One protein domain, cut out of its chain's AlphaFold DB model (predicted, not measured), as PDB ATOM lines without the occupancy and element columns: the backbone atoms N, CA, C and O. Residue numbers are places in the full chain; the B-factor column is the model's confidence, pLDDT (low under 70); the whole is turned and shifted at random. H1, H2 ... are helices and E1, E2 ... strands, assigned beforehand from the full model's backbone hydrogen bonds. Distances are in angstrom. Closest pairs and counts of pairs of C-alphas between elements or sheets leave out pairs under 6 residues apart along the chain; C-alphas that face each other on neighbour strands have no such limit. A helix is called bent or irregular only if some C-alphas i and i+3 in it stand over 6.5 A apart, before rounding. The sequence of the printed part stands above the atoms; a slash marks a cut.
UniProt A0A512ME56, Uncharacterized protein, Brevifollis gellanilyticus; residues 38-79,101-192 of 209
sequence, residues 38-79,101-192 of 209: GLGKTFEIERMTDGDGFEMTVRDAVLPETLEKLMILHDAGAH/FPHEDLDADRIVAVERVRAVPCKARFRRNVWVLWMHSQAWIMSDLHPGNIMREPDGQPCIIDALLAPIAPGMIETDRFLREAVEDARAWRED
ATOM      1  N   GLY A  38     196.992 246.241 286.613       78.88
ATOM      2  CA  GLY A  38     196.266 246.556 287.843       78.88
ATOM      3  C   GLY A  38     194.779 246.197 287.755       78.88
ATOM      4  O   GLY A  38     194.109 246.538 286.781       78.88
ATOM      5  N   LEU A  39     194.268 245.531 288.785       84.12
ATOM      6  CA  LEU A  39     192.895 245.086 288.964       84.12
ATOM      7  C   LEU A  39     192.593 245.121 290.470       84.12
ATOM      8  O   LEU A  39     193.183 244.371 291.230       84.12
ATOM      9  N   GLY A  40     191.730 246.026 290.937       87.44
ATOM     10  CA  GLY A  40     191.466 246.194 292.376       87.44
ATOM     11  C   GLY A  40     192.690 246.612 293.211       87.44
ATOM     12  O   GLY A  40     193.674 247.137 292.683       87.44
ATOM     13  N   LYS A  41     192.623 246.431 294.538       91.44
ATOM     14  CA  LYS A  41     193.702 246.785 295.476       91.44
ATOM     15  C   LYS A  41     194.051 245.636 296.425       91.44
ATOM     16  O   LYS A  41     193.230 244.768 296.738       91.44
ATOM     17  N   THR A  42     195.290 245.684 296.909       93.81
ATOM     18  CA  THR A  42     195.850 244.834 297.971       93.81
ATOM     19  C   THR A  42     196.868 245.640 298.795       93.81
ATOM     20  O   THR A  42     196.987 246.860 298.632       93.81
ATOM     21  N   PHE A  43     197.596 244.976 299.693       93.88
ATOM     22  CA  PHE A  43     198.675 245.562 300.475       93.88
ATOM     23  C   PHE A  43     200.037 245.013 300.073       93.88
ATOM     24  O   PHE A  43     200.215 243.820 299.844       93.88
ATOM     25  N   GLU A  44     201.019 245.897 300.106       94.00
ATOM     26  CA  GLU A  44     202.397 245.539 300.399       94.00
ATOM     27  C   GLU A  44     202.639 245.766 301.892       94.00
ATOM     28  O   GLU A  44     202.189 246.777 302.445       94.00
ATOM     29  N   ILE A  45     203.276 244.800 302.556       94.19
ATOM     30  CA  ILE A  45     203.521 244.856 303.995       94.19
ATOM     31  C   ILE A  45     205.015 244.760 304.249       94.19
ATOM     32  O   ILE A  45     205.649 243.761 303.914       94.19
ATOM     33  N   GLU A  46     205.550 245.781 304.901       92.44
ATOM     34  CA  GLU A  46     206.965 245.874 305.225       92.44
ATOM     35  C   GLU A  46     207.148 246.138 306.713       92.44
ATOM     36  O   GLU A  46     206.278 246.687 307.393       92.44
ATOM     37  N   ARG A  47     208.300 245.737 307.248       89.31
ATOM     38  CA  ARG A  47     208.669 246.100 308.614       89.31
ATOM     39  C   ARG A  47     209.198 247.529 308.624       89.31
ATOM     40  O   ARG A  47     209.987 247.899 307.760       89.31
ATOM     41  N   MET A  48     208.800 248.312 309.622       89.00
ATOM     42  CA  MET A  48     209.311 249.673 309.778       89.00
ATOM     43  C   MET A  48     210.814 249.654 310.087       89.00
ATOM     44  O   MET A  48     211.295 248.820 310.853       89.00
ATOM     45  N   THR A  49     211.562 250.570 309.470       80.94
ATOM     46  CA  THR A  49     213.023 250.674 309.629       80.94
ATOM     47  C   THR A  49     213.431 251.433 310.893       80.94
ATOM     48  O   THR A  49     214.540 251.246 311.387       80.94
ATOM     49  N   ASP A  50     212.541 252.268 311.429       75.44
ATOM     50  CA  ASP A  50     212.776 253.205 312.529       75.44
ATOM     51  C   ASP A  50     212.074 252.820 313.846       75.44
ATOM     52  O   ASP A  50     212.165 253.550 314.835       75.44
ATOM     53  N   GLY A  51     211.411 251.659 313.908       67.50
ATOM     54  CA  GLY A  51     210.763 251.189 315.130       67.50
ATOM     55  C   GLY A  51     210.134 249.799 315.033       67.50
ATOM     56  O   GLY A  51     210.208 249.121 314.011       67.50
ATOM     57  N   ASP A  52     209.483 249.383 316.121       81.75
ATOM     58  CA  ASP A  52     208.681 248.160 316.146       81.75
ATOM     59  C   ASP A  52     207.327 248.397 315.464       81.75
ATOM     60  O   ASP A  52     206.551 249.258 315.899       81.75
ATOM     61  N   GLY A  53     207.047 247.628 314.408       90.00
ATOM     62  CA  GLY A  53     205.767 247.618 313.705       90.00
ATOM     63  C   GLY A  53     205.868 247.294 312.216       90.00
ATOM     64  O   GLY A  53     206.942 246.997 311.683       90.00
ATOM     65  N   PHE A  54     204.719 247.374 311.551       93.94
ATOM     66  CA  PHE A  54     204.551 247.087 310.133       93.94
ATOM     67  C   PHE A  54     203.895 248.264 309.413       93.94
ATOM     68  O   PHE A  54     202.888 248.823 309.870       93.94
ATOM     69  N   GLU A  55     204.450 248.625 308.263       93.00
ATOM     70  CA  GLU A  55     203.836 249.541 307.316       93.00
ATOM     71  C   GLU A  55     203.030 248.747 306.285       93.00
ATOM     72  O   GLU A  55     203.469 247.708 305.799       93.00
ATOM     73  N   MET A  56     201.819 249.225 305.992       93.38
ATOM     74  CA  MET A  56     200.935 248.645 304.982       93.38
ATOM     75  C   MET A  56     200.628 249.700 303.934       93.38
ATOM     76  O   MET A  56     199.861 250.640 304.199       93.38
ATOM     77  N   THR A  57     201.187 249.505 302.748       93.88
ATOM     78  CA  THR A  57     201.000 250.389 301.602       93.88
ATOM     79  C   THR A  57     199.952 249.784 300.682       93.88
ATOM     80  O   THR A  57     200.064 248.634 300.264       93.88
ATOM     81  N   VAL A  58     198.893 250.545 300.393       92.88
ATOM     82  CA  VAL A  58     197.878 250.122 299.419       92.88
ATOM     83  C   VAL A  58     198.487 250.231 298.029       92.88
ATOM     84  O   VAL A  58     198.978 251.298 297.658       92.88
ATOM     85  N   ARG A  59     198.412 249.151 297.256       92.50
ATOM     86  CA  ARG A  59     198.852 249.115 295.860       92.50
ATOM     87  C   ARG A  59     197.798 248.475 294.970       92.50
ATOM     88  O   ARG A  59     196.868 247.830 295.460       92.50
ATOM     89  N   ASP A  60     197.968 248.649 293.667       91.88
ATOM     90  CA  ASP A  60     197.188 247.909 292.681       91.88
ATOM     91  C   ASP A  60     197.496 246.415 292.821       91.88
ATOM     92  O   ASP A  60     198.661 246.010 292.927       91.88
ATOM     93  N   ALA A  61     196.437 245.611 292.877       91.44
ATOM     94  CA  ALA A  61     196.557 244.166 292.786       91.44
ATOM     95  C   ALA A  61     196.638 243.762 291.311       91.44
ATOM     96  O   ALA A  61     196.152 244.480 290.445       91.44
ATOM     97  N   VAL A  62     197.254 242.626 291.003       90.94
ATOM     98  CA  VAL A  62     197.153 242.026 289.661       90.94
ATOM     99  C   VAL A  62     195.969 241.057 289.586       90.94
ATOM    100  O   VAL A  62     195.379 240.696 290.608       90.94
ATOM    101  N   LEU A  63     195.612 240.598 288.380       89.56
ATOM    102  CA  LEU A  63     194.501 239.653 288.189       89.56
ATOM    103  C   LEU A  63     194.583 238.417 289.114       89.56
ATOM    104  O   LEU A  63     193.597 238.165 289.805       89.56
ATOM    105  N   PRO A  64     195.714 237.681 289.212       91.81
ATOM    106  CA  PRO A  64     195.824 236.552 290.139       91.81
ATOM    107  C   PRO A  64     195.528 236.916 291.600       91.81
ATOM    108  O   PRO A  64     194.771 236.211 292.255       91.81
ATOM    109  N   GLU A  65     196.056 238.043 292.084       94.06
ATOM    110  CA  GLU A  65     195.848 238.512 293.462       94.06
ATOM    111  C   GLU A  65     194.386 238.901 293.713       94.06
ATOM    112  O   GLU A  65     193.845 238.656 294.789       94.06
ATOM    113  N   THR A  66     193.716 239.472 292.709       93.44
ATOM    114  CA  THR A  66     192.286 239.801 292.796       93.44
ATOM    115  C   THR A  66     191.437 238.545 292.863       93.44
ATOM    116  O   THR A  66     190.556 238.448 293.713       93.44
ATOM    117  N   LEU A  67     191.695 237.576 291.983       94.25
ATOM    118  CA  LEU A  67     190.976 236.304 291.978       94.25
ATOM    119  C   LEU A  67     191.174 235.571 293.306       94.25
ATOM    120  O   LEU A  67     190.200 235.122 293.904       94.25
ATOM    121  N   GLU A  68     192.409 235.526 293.802       95.38
ATOM    122  CA  GLU A  68     192.730 234.913 295.086       95.38
ATOM    123  C   GLU A  68     192.036 235.636 296.245       95.38
ATOM    124  O   GLU A  68     191.385 234.985 297.058       95.38
ATOM    125  N   LYS A  69     192.049 236.977 296.281       95.12
ATOM    126  CA  LYS A  69     191.288 237.767 297.265       95.12
ATOM    127  C   LYS A  69     189.809 237.376 297.283       95.12
ATOM    128  O   LYS A  69     189.251 237.136 298.353       95.12
ATOM    129  N   LEU A  70     189.176 237.315 296.112       95.44
ATOM    130  CA  LEU A  70     187.758 236.972 295.981       95.44
ATOM    131  C   LEU A  70     187.474 235.545 296.463       95.44
ATOM    132  O   LEU A  70     186.504 235.331 297.188       95.44
ATOM    133  N   MET A  71     188.333 234.588 296.102       96.06
ATOM    134  CA  MET A  71     188.230 233.194 296.536       96.06
ATOM    135  C   MET A  71     188.406 233.057 298.050       96.06
ATOM    136  O   MET A  71     187.583 232.421 298.703       96.06
ATOM    137  N   ILE A  72     189.431 233.688 298.631       97.75
ATOM    138  CA  ILE A  72     189.697 233.609 300.069       97.75
ATOM    139  C   ILE A  72     188.557 234.238 300.870       97.75
ATOM    140  O   ILE A  72     188.132 233.650 301.860       97.75
ATOM    141  N   LEU A  73     188.029 235.395 300.455       97.50
ATOM    142  CA  LEU A  73     186.886 236.013 301.133       97.50
ATOM    143  C   LEU A  73     185.629 235.137 301.035       97.50
ATOM    144  O   LEU A  73     184.974 234.917 302.057       97.50
ATOM    145  N   HIS A  74     185.323 234.604 299.847       96.94
ATOM    146  CA  HIS A  74     184.203 233.680 299.647       96.94
ATOM    147  C   HIS A  74     184.322 232.467 300.580       96.94
ATOM    148  O   HIS A  74     183.431 232.212 301.389       96.94
ATOM    149  N   ASP A  75     185.453 231.764 300.528       97.25
ATOM    150  CA  ASP A  75     185.680 230.541 301.300       97.25
ATOM    151  C   ASP A  75     185.791 230.809 302.808       97.25
ATOM    152  O   ASP A  75     185.475 229.943 303.630       97.25
ATOM    153  N   ALA A  76     186.243 232.003 303.203       97.44
ATOM    154  CA  ALA A  76     186.320 232.381 304.606       97.44
ATOM    155  C   ALA A  76     184.931 232.528 305.238       97.44
ATOM    156  O   ALA A  76     184.834 232.327 306.450       97.44
ATOM    157  N   GLY A  77     183.900 232.832 304.438       97.12
ATOM    158  CA  GLY A  77     182.524 233.073 304.875       97.12
ATOM    159  C   GLY A  77     182.060 234.524 304.724       97.12
ATOM    160  O   GLY A  77     181.055 234.891 305.336       97.12
ATOM    161  N   ALA A  78     182.779 235.355 303.958       97.88
ATOM    162  CA  ALA A  78     182.346 236.712 303.632       97.88
ATOM    163  C   ALA A  78     181.124 236.673 302.696       97.88
ATOM    164  O   ALA A  78     180.585 235.604 302.399       97.88
ATOM    165  N   HIS A  79     180.670 237.836 302.223       97.56
ATOM    166  CA  HIS A  79     179.517 237.877 301.329       97.56
ATOM    167  C   HIS A  79     179.786 237.062 300.049       97.56
ATOM    168  O   HIS A  79     180.806 237.303 299.382       97.56
ATOM    169  N   PHE A 101     172.468 245.006 302.186       95.69
ATOM    170  CA  PHE A 101     171.957 246.267 302.713       95.69
ATOM    171  C   PHE A 101     172.969 246.905 303.669       95.69
ATOM    172  O   PHE A 101     173.812 246.195 304.210       95.69
ATOM    173  N   PRO A 102     172.942 248.232 303.873       96.00
ATOM    174  CA  PRO A 102     173.817 248.877 304.848       96.00
ATOM    175  C   PRO A 102     173.673 248.276 306.252       96.00
ATOM    176  O   PRO A 102     172.595 247.810 306.621       96.00
ATOM    177  N   HIS A 103     174.755 248.316 307.030       96.44
ATOM    178  CA  HIS A 103     174.743 247.991 308.458       96.44
ATOM    179  C   HIS A 103     173.713 248.834 309.234       96.44
ATOM    180  O   HIS A 103     173.381 249.955 308.838       96.44
ATOM    181  N   GLU A 104     173.251 248.305 310.366       95.50
ATOM    182  CA  GLU A 104     172.362 249.017 311.298       95.50
ATOM    183  C   GLU A 104     173.162 249.614 312.460       95.50
ATOM    184  O   GLU A 104     173.043 250.800 312.762       95.50
ATOM    185  N   ASP A 105     174.025 248.795 313.063       97.19
ATOM    186  CA  ASP A 105     174.987 249.176 314.094       97.19
ATOM    187  C   ASP A 105     176.360 248.700 313.627       97.19
ATOM    188  O   ASP A 105     176.639 247.504 313.592       97.19
ATOM    189  N   LEU A 106     177.213 249.640 313.220       95.69
ATOM    190  CA  LEU A 106     178.486 249.317 312.589       95.69
ATOM    191  C   LEU A 106     179.380 248.436 313.465       95.69
ATOM    192  O   LEU A 106     180.048 247.547 312.938       95.69
ATOM    193  N   ASP A 107     179.446 248.701 314.767       95.69
ATOM    194  CA  ASP A 107     180.394 248.008 315.635       95.69
ATOM    195  C   ASP A 107     179.872 246.619 316.002       95.69
ATOM    196  O   ASP A 107     180.629 245.647 315.907       95.69
ATOM    197  N   ALA A 108     178.575 246.493 316.302       97.19
ATOM    198  CA  ALA A 108     177.943 245.191 316.511       97.19
ATOM    199  C   ALA A 108     177.995 244.323 315.239       97.19
ATOM    200  O   ALA A 108     178.383 243.153 315.293       97.19
ATOM    201  N   ASP A 109     177.690 244.908 314.079       98.00
ATOM    202  CA  ASP A 109     177.673 244.205 312.794       98.00
ATOM    203  C   ASP A 109     179.074 243.775 312.374       98.00
ATOM    204  O   ASP A 109     179.267 242.654 311.901       98.00
ATOM    205  N   ARG A 110     180.081 244.633 312.590       97.56
ATOM    206  CA  ARG A 110     181.477 244.298 312.293       97.56
ATOM    207  C   ARG A 110     181.944 243.107 313.120       97.56
ATOM    208  O   ARG A 110     182.634 242.256 312.565       97.56
ATOM    209  N   ILE A 111     181.590 243.030 314.405       96.56
ATOM    210  CA  ILE A 111     181.962 241.892 315.261       96.56
ATOM    211  C   ILE A 111     181.403 240.597 314.670       96.56
ATOM    212  O   ILE A 111     182.175 239.686 314.376       96.56
ATOM    213  N   VAL A 112     180.097 240.545 314.399       97.88
ATOM    214  CA  VAL A 112     179.442 239.346 313.848       97.88
ATOM    215  C   VAL A 112     180.021 238.972 312.479       97.88
ATOM    216  O   VAL A 112     180.320 237.805 312.219       97.88
ATOM    217  N   ALA A 113     180.247 239.956 311.607       98.00
ATOM    218  CA  ALA A 113     180.802 239.729 310.277       98.00
ATOM    219  C   ALA A 113     182.255 239.200 310.332       98.00
ATOM    220  O   ALA A 113     182.621 238.311 309.562       98.00
ATOM    221  N   VAL A 114     183.072 239.697 311.270       97.81
ATOM    222  CA  VAL A 114     184.444 239.222 311.531       97.81
ATOM    223  C   VAL A 114     184.454 237.802 312.105       97.81
ATOM    224  O   VAL A 114     185.270 236.975 311.690       97.81
ATOM    225  N   GLU A 115     183.539 237.491 313.025       96.56
ATOM    226  CA  GLU A 115     183.385 236.143 313.578       96.56
ATOM    227  C   GLU A 115     182.974 235.133 312.506       96.56
ATOM    228  O   GLU A 115     183.516 234.026 312.459       96.56
ATOM    229  N   ARG A 116     182.080 235.532 311.596       96.81
ATOM    230  CA  ARG A 116     181.642 234.707 310.466       96.81
ATOM    231  C   ARG A 116     182.804 234.312 309.556       96.81
ATOM    232  O   ARG A 116     182.885 233.154 309.150       96.81
ATOM    233  N   VAL A 117     183.744 235.229 309.303       97.75
ATOM    234  CA  VAL A 117     184.981 234.925 308.556       97.75
ATOM    235  C   VAL A 117     186.088 234.302 309.416       97.75
ATOM    236  O   VAL A 117     187.195 234.063 308.925       97.75
ATOM    237  N   ARG A 118     185.804 234.017 310.694       97.31
ATOM    238  CA  ARG A 118     186.731 233.460 311.695       97.31
ATOM    239  C   ARG A 118     188.064 234.212 311.757       97.31
ATOM    240  O   ARG A 118     189.126 233.595 311.861       97.31
ATOM    241  N   ALA A 119     188.014 235.538 311.642       97.50
ATOM    242  CA  ALA A 119     189.204 236.375 311.679       97.50
ATOM    243  C   ALA A 119     189.465 236.896 313.100       97.50
ATOM    244  O   ALA A 119     188.551 237.270 313.831       97.50
ATOM    245  N   VAL A 120     190.732 236.919 313.502       96.50
ATOM    246  CA  VAL A 120     191.179 237.316 314.841       96.50
ATOM    247  C   VAL A 120     191.755 238.730 314.780       96.50
ATOM    248  O   VAL A 120     192.595 238.986 313.916       96.50
ATOM    249  N   PRO A 121     191.358 239.664 315.662       95.81
ATOM    250  CA  PRO A 121     191.993 240.980 315.716       95.81
ATOM    251  C   PRO A 121     193.483 240.840 316.053       95.81
ATOM    252  O   PRO A 121     193.854 240.121 316.982       95.81
ATOM    253  N   CYS A 122     194.354 241.522 315.307       94.94
ATOM    254  CA  CYS A 122     195.796 241.443 315.530       94.94
ATOM    255  C   CYS A 122     196.288 242.605 316.395       94.94
ATOM    256  O   CYS A 122     196.013 243.767 316.105       94.94
ATOM    257  N   LYS A 123     197.058 242.280 317.440       92.81
ATOM    258  CA  LYS A 123     197.664 243.262 318.359       92.81
ATOM    259  C   LYS A 123     199.039 243.758 317.900       92.81
ATOM    260  O   LYS A 123     199.623 244.617 318.556       92.81
ATOM    261  N   ALA A 124     199.576 243.212 316.807       93.00
ATOM    262  CA  ALA A 124     200.822 243.707 316.240       93.00
ATOM    263  C   ALA A 124     200.648 245.153 315.765       93.00
ATOM    264  O   ALA A 124     199.552 245.597 315.414       93.00
ATOM    265  N   ARG A 125     201.744 245.912 315.772       92.88
ATOM    266  CA  ARG A 125     201.692 247.355 315.544       92.88
ATOM    267  C   ARG A 125     201.584 247.684 314.057       92.88
ATOM    268  O   ARG A 125     202.581 247.951 313.392       92.88
ATOM    269  N   PHE A 126     200.354 247.704 313.560       92.19
ATOM    270  CA  PHE A 126     199.979 248.261 312.261       92.19
ATOM    271  C   PHE A 126     199.434 249.686 312.432       92.19
ATOM    272  O   PHE A 126     198.851 250.022 313.460       92.19
ATOM    273  N   ARG A 127     199.561 250.544 311.409       87.44
ATOM    274  CA  ARG A 127     198.959 251.901 311.408       87.44
ATOM    275  C   ARG A 127     197.437 251.914 311.184       87.44
ATOM    276  O   ARG A 127     196.854 252.974 310.976       87.44
ATOM    277  N   ARG A 128     196.800 250.744 311.163       89.44
ATOM    278  CA  ARG A 128     195.366 250.555 310.925       89.44
ATOM    279  C   ARG A 128     194.887 249.299 311.643       89.44
ATOM    280  O   ARG A 128     195.695 248.418 311.931       89.44
ATOM    281  N   ASN A 129     193.582 249.209 311.882       92.50
ATOM    282  CA  ASN A 129     192.980 247.991 312.414       92.50
ATOM    283  C   ASN A 129     193.109 246.864 311.391       92.50
ATOM    284  O   ASN A 129     192.767 247.037 310.220       92.50
ATOM    285  N   VAL A 130     193.603 245.723 311.858       96.56
ATOM    286  CA  VAL A 130     193.840 244.539 311.040       96.56
ATOM    287  C   VAL A 130     193.312 243.295 311.738       96.56
ATOM    288  O   VAL A 130     193.357 243.161 312.964       96.56
ATOM    289  N   TRP A 131     192.853 242.358 310.926       98.19
ATOM    290  CA  TRP A 131     192.415 241.042 311.357       98.19
ATOM    291  C   TRP A 131     193.235 239.988 310.626       98.19
ATOM    292  O   TRP A 131     193.591 240.166 309.465       98.19
ATOM    293  N   VAL A 132     193.548 238.892 311.304       98.38
ATOM    294  CA  VAL A 132     194.260 237.753 310.729       98.38
ATOM    295  C   VAL A 132     193.273 236.616 310.548       98.38
ATOM    296  O   VAL A 132     192.552 236.262 311.478       98.38
ATOM    297  N   LEU A 133     193.253 236.025 309.362       97.81
ATOM    298  CA  LEU A 133     192.510 234.802 309.083       97.81
ATOM    299  C   LEU A 133     193.464 233.739 308.536       97.81
ATOM    300  O   LEU A 133     194.500 234.040 307.941       97.81
ATOM    301  N   TRP A 134     193.098 232.480 308.748       98.38
ATOM    302  CA  TRP A 134     193.802 231.325 308.211       98.38
ATOM    303  C   TRP A 134     192.936 230.669 307.145       98.38
ATOM    304  O   TRP A 134     191.815 230.259 307.449       98.38
ATOM    305  N   MET A 135     193.443 230.582 305.917       97.81
ATOM    306  CA  MET A 135     192.748 229.987 304.774       97.81
ATOM    307  C   MET A 135     193.747 229.345 303.819       97.81
ATOM    308  O   MET A 135     194.847 229.855 303.626       97.81
ATOM    309  N   HIS A 136     193.363 228.202 303.244       96.44
ATOM    310  CA  HIS A 136     194.181 227.438 302.287       96.44
ATOM    311  C   HIS A 136     195.617 227.166 302.783       96.44
ATOM    312  O   HIS A 136     196.577 227.204 302.024       96.44
ATOM    313  N   SER A 137     195.765 226.853 304.077       96.00
ATOM    314  CA  SER A 137     197.058 226.616 304.753       96.00
ATOM    315  C   SER A 137     198.012 227.820 304.797       96.00
ATOM    316  O   SER A 137     199.209 227.643 305.017       96.00
ATOM    317  N   GLN A 138     197.485 229.031 304.626       97.44
ATOM    318  CA  GLN A 138     198.226 230.286 304.616       97.44
ATOM    319  C   GLN A 138     197.559 231.300 305.556       97.44
ATOM    320  O   GLN A 138     196.337 231.311 305.740       97.44
ATOM    321  N   ALA A 139     198.372 232.163 306.165       98.12
ATOM    322  CA  ALA A 139     197.883 233.285 306.953       98.12
ATOM    323  C   ALA A 139     197.688 234.523 306.071       98.12
ATOM    324  O   ALA A 139     198.545 234.851 305.243       98.12
ATOM    325  N   TRP A 140     196.587 235.228 306.302       98.38
ATOM    326  CA  TRP A 140     196.195 236.422 305.563       98.38
ATOM    327  C   TRP A 140     195.904 237.560 306.524       98.38
ATOM    328  O   TRP A 140     195.296 237.346 307.576       98.38
ATOM    329  N   ILE A 141     196.302 238.769 306.141       97.69
ATOM    330  CA  ILE A 141     195.872 239.988 306.808       97.69
ATOM    331  C   ILE A 141     194.677 240.566 306.060       97.69
ATOM    332  O   ILE A 141     194.700 240.679 304.835       97.69
ATOM    333  N   MET A 142     193.649 240.940 306.807       97.94
ATOM    334  CA  MET A 142     192.450 241.610 306.334       97.94
ATOM    335  C   MET A 142     192.348 242.986 306.985       97.94
ATOM    336  O   MET A 142     192.646 243.153 308.169       97.94
ATOM    337  N   SER A 143     191.918 243.980 306.220       96.75
ATOM    338  CA  SER A 143     191.705 245.351 306.684       96.75
ATOM    339  C   SER A 143     190.574 245.993 305.870       96.75
ATOM    340  O   SER A 143     189.972 245.356 305.012       96.75
ATOM    341  N   ASP A 144     190.307 247.274 306.133       95.38
ATOM    342  CA  ASP A 144     189.339 248.101 305.401       95.38
ATOM    343  C   ASP A 144     187.872 247.754 305.702       95.38
ATOM    344  O   ASP A 144     186.986 247.841 304.860       95.38
ATOM    345  N   LEU A 145     187.595 247.391 306.959       96.00
ATOM    346  CA  LEU A 145     186.243 247.129 307.471       96.00
ATOM    347  C   LEU A 145     185.496 248.425 307.845       96.00
ATOM    348  O   LEU A 145     184.968 248.582 308.952       96.00
ATOM    349  N   HIS A 146     185.502 249.392 306.929       94.62
ATOM    350  CA  HIS A 146     184.829 250.683 307.071       94.62
ATOM    351  C   HIS A 146     183.302 250.556 306.847       94.62
ATOM    352  O   HIS A 146     182.855 249.529 306.335       94.62
ATOM    353  N   PRO A 147     182.482 251.589 307.134       95.56
ATOM    354  CA  PRO A 147     181.016 251.501 307.054       95.56
ATOM    355  C   PRO A 147     180.456 250.982 305.717       95.56
ATOM    356  O   PRO A 147     179.439 250.303 305.704       95.56
ATOM    357  N   GLY A 148     181.120 251.268 304.591       93.69
ATOM    358  CA  GLY A 148     180.704 250.779 303.267       93.69
ATOM    359  C   GLY A 148     181.014 249.305 302.969       93.69
ATOM    360  O   GLY A 148     180.506 248.792 301.982       93.69
ATOM    361  N   ASN A 149     181.827 248.646 303.802       96.31
ATOM    362  CA  ASN A 149     182.281 247.263 303.614       96.31
ATOM    363  C   ASN A 149     181.663 246.296 304.635       96.31
ATOM    364  O   ASN A 149     181.856 245.086 304.538       96.31
ATOM    365  N   ILE A 150     180.908 246.829 305.600       98.06
ATOM    366  CA  ILE A 150     180.076 246.063 306.526       98.06
ATOM    367  C   ILE A 150     178.626 246.252 306.098       98.06
ATOM    368  O   ILE A 150     178.095 247.367 306.113       98.06
ATOM    369  N   MET A 151     178.023 245.149 305.677       97.62
ATOM    370  CA  MET A 151     176.690 245.090 305.092       97.62
ATOM    371  C   MET A 151     175.866 244.017 305.807       97.62
ATOM    372  O   MET A 151     176.362 243.327 306.695       97.62
ATOM    373  N   ARG A 152     174.606 243.869 305.412       98.19
ATOM    374  CA  ARG A 152     173.691 242.832 305.876       98.19
ATOM    375  C   ARG A 152     173.089 242.083 304.705       98.19
ATOM    376  O   ARG A 152     172.672 242.682 303.715       98.19
ATOM    377  N   GLU A 153     173.036 240.770 304.830       96.69
ATOM    378  CA  GLU A 153     172.326 239.895 303.906       96.69
ATOM    379  C   GLU A 153     170.802 240.133 303.979       96.69
ATOM    380  O   GLU A 153     170.317 240.792 304.903       96.69
ATOM    381  N   PRO A 154     170.010 239.618 303.017       93.94
ATOM    382  CA  PRO A 154     168.555 239.794 303.020       93.94
ATOM    383  C   PRO A 154     167.828 239.244 304.254       93.94
ATOM    384  O   PRO A 154     166.717 239.679 304.548       93.94
ATOM    385  N   ASP A 155     168.435 238.301 304.974       95.19
ATOM    386  CA  ASP A 155     167.935 237.766 306.245       95.19
ATOM    387  C   ASP A 155     168.378 238.593 307.472       95.19
ATOM    388  O   ASP A 155     168.068 238.242 308.611       95.19
ATOM    389  N   GLY A 156     169.093 239.697 307.239       96.50
ATOM    390  CA  GLY A 156     169.607 240.605 308.254       96.50
ATOM    391  C   GLY A 156     170.972 240.225 308.823       96.50
ATOM    392  O   GLY A 156     171.480 240.983 309.649       96.50
ATOM    393  N   GLN A 157     171.588 239.108 308.416       97.56
ATOM    394  CA  GLN A 157     172.889 238.698 308.950       97.56
ATOM    395  C   GLN A 157     174.021 239.622 308.470       97.56
ATOM    396  O   GLN A 157     174.155 239.837 307.263       97.56
ATOM    397  N   PRO A 158     174.871 240.151 309.372       98.25
ATOM    398  CA  PRO A 158     176.034 240.936 308.977       98.25
ATOM    399  C   PRO A 158     177.023 240.154 308.102       98.25
ATOM    400  O   PRO A 158     177.329 238.983 308.353       98.25
ATOM    401  N   CYS A 159     177.562 240.817 307.083       98.25
ATOM    402  CA  CYS A 159     178.551 240.269 306.164       98.25
ATOM    403  C   CYS A 159     179.612 241.311 305.777       98.25
ATOM    404  O   CYS A 159     179.422 242.524 305.904       98.25
ATOM    405  N   ILE A 160     180.760 240.812 305.311       98.31
ATOM    406  CA  ILE A 160     181.871 241.626 304.803       98.31
ATOM    407  C   ILE A 160     181.817 241.634 303.275       98.31
ATOM    408  O   ILE A 160     181.731 240.570 302.658       98.31
ATOM    409  N   ILE A 161     181.938 242.814 302.669       96.00
ATOM    410  CA  ILE A 161     182.213 242.990 301.237       96.00
ATOM    411  C   ILE A 161     183.512 243.776 301.047       96.00
ATOM    412  O   ILE A 161     183.886 244.555 301.914       96.00
ATOM    413  N   ASP A 162     184.184 243.571 299.912       93.69
ATOM    414  CA  ASP A 162     185.293 244.402 299.410       93.69
ATOM    415  C   ASP A 162     186.416 244.723 300.416       93.69
ATOM    416  O   ASP A 162     187.099 245.737 300.293       93.69
ATOM    417  N   ALA A 163     186.652 243.843 301.392       95.69
ATOM    418  CA  ALA A 163     187.776 243.989 302.304       95.69
ATOM    419  C   ALA A 163     189.109 243.857 301.554       95.69
ATOM    420  O   ALA A 163     189.245 243.089 300.595       95.69
ATOM    421  N   LEU A 164     190.122 244.575 302.034       95.12
ATOM    422  CA  LEU A 164     191.479 244.441 301.524       95.12
ATOM    423  C   LEU A 164     192.168 243.254 302.187       95.12
ATOM    424  O   LEU A 164     192.089 243.090 303.407       95.12
ATOM    425  N   LEU A 165     192.870 242.460 301.381       96.06
ATOM    426  CA  LEU A 165     193.498 241.215 301.801       96.06
ATOM    427  C   LEU A 165     194.914 241.102 301.231       96.06
ATOM    428  O   LEU A 165     195.125 241.440 300.065       96.06
ATOM    429  N   ALA A 166     195.864 240.611 302.027       96.50
ATOM    430  CA  ALA A 166     197.209 240.261 301.567       96.50
ATOM    431  C   ALA A 166     197.771 239.058 302.348       96.50
ATOM    432  O   ALA A 166     197.459 238.903 303.536       96.50
ATOM    433  N   PRO A 167     198.592 238.198 301.722       97.19
ATOM    434  CA  PRO A 167     199.224 237.089 302.420       97.19
ATOM    435  C   PRO A 167     200.290 237.612 303.390       97.19
ATOM    436  O   PRO A 167     201.017 238.561 303.099       97.19
ATOM    437  N   ILE A 168     200.408 236.972 304.551       96.56
ATOM    438  CA  ILE A 168     201.436 237.307 305.540       96.56
ATOM    439  C   ILE A 168     202.684 236.473 305.246       96.56
ATOM    440  O   ILE A 168     202.632 235.240 305.250       96.56
ATOM    441  N   ALA A 169     203.823 237.129 305.018       95.31
ATOM    442  CA  ALA A 169     205.073 236.426 304.754       95.31
ATOM    443  C   ALA A 169     205.551 235.660 306.010       95.31
ATOM    444  O   ALA A 169     205.545 236.235 307.103       95.31
ATOM    445  N   PRO A 170     206.040 234.406 305.892       94.38
ATOM    446  CA  PRO A 170     206.498 233.620 307.043       94.38
ATOM    447  C   PRO A 170     207.533 234.339 307.922       94.38
ATOM    448  O   PRO A 170     207.412 234.337 309.145       94.38
ATOM    449  N   GLY A 171     208.484 235.053 307.309       93.44
ATOM    450  CA  GLY A 171     209.495 235.821 308.043       93.44
ATOM    451  C   GLY A 171     208.917 236.945 308.919       93.44
ATOM    452  O   GLY A 171     209.506 237.304 309.938       93.44
ATOM    453  N   MET A 172     207.736 237.478 308.591       93.69
ATOM    454  CA  MET A 172     207.053 238.457 309.446       93.69
ATOM    455  C   MET A 172     206.471 237.791 310.696       93.69
ATOM    456  O   MET A 172     206.584 238.318 311.799       93.69
ATOM    457  N   ILE A 173     205.894 236.598 310.534       95.25
ATOM    458  CA  ILE A 173     205.315 235.796 311.623       95.25
ATOM    459  C   ILE A 173     206.414 235.360 312.608       95.25
ATOM    460  O   ILE A 173     206.224 235.324 313.825       95.25
ATOM    461  N   GLU A 174     207.600 235.045 312.095       93.06
ATOM    462  CA  GLU A 174     208.753 234.677 312.915       93.06
ATOM    463  C   GLU A 174     209.301 235.851 313.732       93.06
ATOM    464  O   GLU A 174     209.865 235.637 314.805       93.06
ATOM    465  N   THR A 175     209.116 237.086 313.275       90.38
ATOM    466  CA  THR A 175     209.782 238.254 313.863       90.38
ATOM    467  C   THR A 175     208.908 239.094 314.788       90.38
ATOM    468  O   THR A 175     209.461 239.870 315.566       90.38
ATOM    469  N   ASP A 176     207.585 238.913 314.769       93.81
ATOM    470  CA  ASP A 176     206.653 239.606 315.663       93.81
ATOM    471  C   ASP A 176     205.794 238.615 316.460       93.81
ATOM    472  O   ASP A 176     205.085 237.765 315.913       93.81
ATOM    473  N   ARG A 177     205.866 238.729 317.791       94.19
ATOM    474  CA  ARG A 177     205.154 237.841 318.716       94.19
ATOM    475  C   ARG A 177     203.634 237.973 318.590       94.19
ATOM    476  O   ARG A 177     202.954 236.952 318.600       94.19
ATOM    477  N   PHE A 178     203.101 239.189 318.490       94.88
ATOM    478  CA  PHE A 178     201.655 239.417 318.448       94.88
ATOM    479  C   PHE A 178     201.052 238.962 317.120       94.88
ATOM    480  O   PHE A 178     199.943 238.430 317.093       94.88
ATOM    481  N   LEU A 179     201.795 239.123 316.024       95.88
ATOM    482  CA  LEU A 179     201.418 238.587 314.725       95.88
ATOM    483  C   LEU A 179     201.396 237.059 314.767       95.88
ATOM    484  O   LEU A 179     200.423 236.454 314.329       95.88
ATOM    485  N   ARG A 180     202.420 236.432 315.358       96.56
ATOM    486  CA  ARG A 180     202.464 234.977 315.547       96.56
ATOM    487  C   ARG A 180     201.293 234.454 316.368       96.56
ATOM    488  O   ARG A 180     200.648 233.504 315.943       96.56
ATOM    489  N   GLU A 181     201.006 235.079 317.505       96.69
ATOM    490  CA  GLU A 181     199.871 234.710 318.359       96.69
ATOM    491  C   GLU A 181     198.542 234.835 317.597       96.69
ATOM    492  O   GLU A 181     197.743 233.900 317.612       96.69
ATOM    493  N   ALA A 182     198.338 235.923 316.843       97.12
ATOM    494  CA  ALA A 182     197.139 236.107 316.024       97.12
ATOM    495  C   ALA A 182     197.009 235.048 314.913       97.12
ATOM    496  O   ALA A 182     195.914 234.545 314.669       97.12
ATOM    497  N   VAL A 183     198.116 234.674 314.260       97.88
ATOM    498  CA  VAL A 183     198.148 233.599 313.252       97.88
ATOM    499  C   VAL A 183     197.825 232.242 313.880       97.88
ATOM    500  O   VAL A 183     197.038 231.480 313.318       97.88
ATOM    501  N   GLU A 184     198.410 231.931 315.040       97.50
ATOM    502  CA  GLU A 184     198.136 230.691 315.772       97.50
ATOM    503  C   GLU A 184     196.661 230.592 316.180       97.50
ATOM    504  O   GLU A 184     196.048 229.540 315.981       97.50
ATOM    505  N   ASP A 185     196.080 231.680 316.691       96.94
ATOM    506  CA  ASP A 185     194.671 231.733 317.086       96.94
ATOM    507  C   ASP A 185     193.732 231.650 315.873       96.94
ATOM    508  O   ASP A 185     192.745 230.914 315.919       96.94
ATOM    509  N   ALA A 186     194.043 232.339 314.770       97.75
ATOM    510  CA  ALA A 186     193.259 232.267 313.537       97.75
ATOM    511  C   ALA A 186     193.277 230.852 312.942       97.75
ATOM    512  O   ALA A 186     192.240 230.323 312.535       97.75
ATOM    513  N   ARG A 187     194.447 230.203 312.948       98.00
ATOM    514  CA  ARG A 187     194.596 228.810 312.523       98.00
ATOM    515  C   ARG A 187     193.817 227.862 313.425       98.00
ATOM    516  O   ARG A 187     193.087 227.016 312.916       98.00
ATOM    517  N   ALA A 188     193.952 228.003 314.744       97.19
ATOM    518  CA  ALA A 188     193.210 227.184 315.695       97.19
ATOM    519  C   ALA A 188     191.699 227.322 315.476       97.19
ATOM    520  O   ALA A 188     191.011 226.314 315.374       97.19
ATOM    521  N   TRP A 189     191.195 228.546 315.296       96.50
ATOM    522  CA  TRP A 189     189.773 228.787 315.057       96.50
ATOM    523  C   TRP A 189     189.274 228.194 313.738       96.50
ATOM    524  O   TRP A 189     188.188 227.610 313.681       96.50
ATOM    525  N   ARG A 190     190.053 228.313 312.657       96.44
ATOM    526  CA  ARG A 190     189.680 227.718 311.369       96.44
ATOM    527  C   ARG A 190     189.636 226.191 311.435       96.44
ATOM    528  O   ARG A 190     188.798 225.591 310.777       96.44
ATOM    529  N   GLU A 191     190.506 225.585 312.236       95.94
ATOM    530  CA  GLU A 191     190.601 224.134 312.435       95.94
ATOM    531  C   GLU A 191     189.703 223.617 313.583       95.94
ATOM    532  O   GLU A 191     189.884 222.487 314.030       95.94
ATOM    533  N   ASP A 192     188.775 224.440 314.093       94.81
ATOM    534  CA  ASP A 192     187.884 224.128 315.227       94.81
ATOM    535  C   ASP A 192     188.633 223.657 316.495       94.81
ATOM    536  O   ASP A 192     188.119 222.906 317.328       94.81
TER     537      ASP A 192
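AT A GLANCE: This is residues 38 to 79 and 101 to 192 of the 209 residues of an uncharacterized protein of Brevifollis gellanilyticus (UniProt A0A512ME56). A small, twisted three-stranded sheet, E3 E4 E7, makes the core, with H4 over one face and H1 over the other; a long bent hairpin, E1 and E2, packs on this sheet through E1 at E7, the strands of the two sheets crossed at 88 degrees, making a loose sandwich only partly face to face. Toward one end of the longest axis, H2 packs on the little hairpin E5 and E6, while H3 makes a corner with H4 toward the other end. The printed part has 134 residues, with four named helices and seven named strands in the order E1 E2 H1 H2 E3 E4 E5 E6 E7 H3 H4, and the class is mixed, helices and strands. The sheet order is E3, E4, E7, and neighbour strands in each of the three sheets are antiparallel. The whole is compact, with a radius of gyration of the C-alphas of 14.5 A and spans of 45 by 35 by 27 A.

HOW THE PARTS SIT: The largest sheet joins E3, residues 131 to 135, E4, residues 138 to 143, and E7, residues 164 to 167; E4 is its inner strand. It is only just strongly twisted, with C-alphas up to 4.2 A off its best plane. E3 and E4 form a hairpin, with N 133 and O 140 within hydrogen-bond range at 3.0 A; between E4 and E7, N 141 and O 166 are 2.9 A apart. H4, residues 177 to 190, is on this sheet at a height of 7.9 A, over E3 and E4 and slantwise to the strands, at 48 degrees to E3 on the local plane. The closest C-alphas of H4 and E3 are those of Arg 187 and Trp 134, 5.1 A apart. H1, residues 63 to 76, is on the opposite face at a height of 9.2 A and runs across the strands, at 80 degrees to E7 on the local plane; these helices and the sheet make three layers. The closest C-alphas of H1 and E7 are those of Lys 69 and Leu 165, 6.1 A apart. E1, residues 38 to 47, and E2, residues 54 to 62, form a hairpin, with N 44 and O 57 at 2.9 A. E1 bends by 70 degrees at residue 41 and E2 by 60 degrees at residue 59. Their sheet and E3 E4 E7 make a sandwich, two sheets face to face, with strands at 88 degrees and best planes 42 degrees apart. The closest C-alphas of E1 and E7 are those of Phe 43 and Ala 166, 5.6 A apart. E5, residues 150 to 152, and E6, residues 158 to 160, form a hairpin, with N 159 and O 151 at 2.8 A. The closest C-alphas of E6 and H2, residues 106 to 116, are those of Cys 159 and Ala 113, 4.7 A apart. H3, residues 170 to 175, and H4 touch only at the corner, at a steep tilt of 48 degrees, opposite ways; H4 does so with residues 179 to 183 alone, and C-alphas 173 and 180 are the closest, 4.9 A apart. In H1, H2, H3 and H4 every O i to N i+4 pair is within hydrogen-bond range.

IN THESE COORDINATES: E1 begins at C-alpha 38 (196.266, 246.556, 287.843) and is 24.2 A long; E2 is 22.3 A long. H1 measures 19.7 A, H2 15.1 A and E4 16.5 A. H4 is 19.9 A long and ends at C-alpha 190 (189.680, 227.718, 311.369).

THE WHOLE: The two C-alphas farthest apart, those of Asp 50 and Asp 155, are 47.8 A apart. Residues 80 to 100 are not printed, and C-alphas 79 and 101 are 11.4 A apart across the cut. The link from H2 to E3, residues 117 to 130, is long. The mean pLDDT of the printed part is 94.6, and residue 51 is under 70.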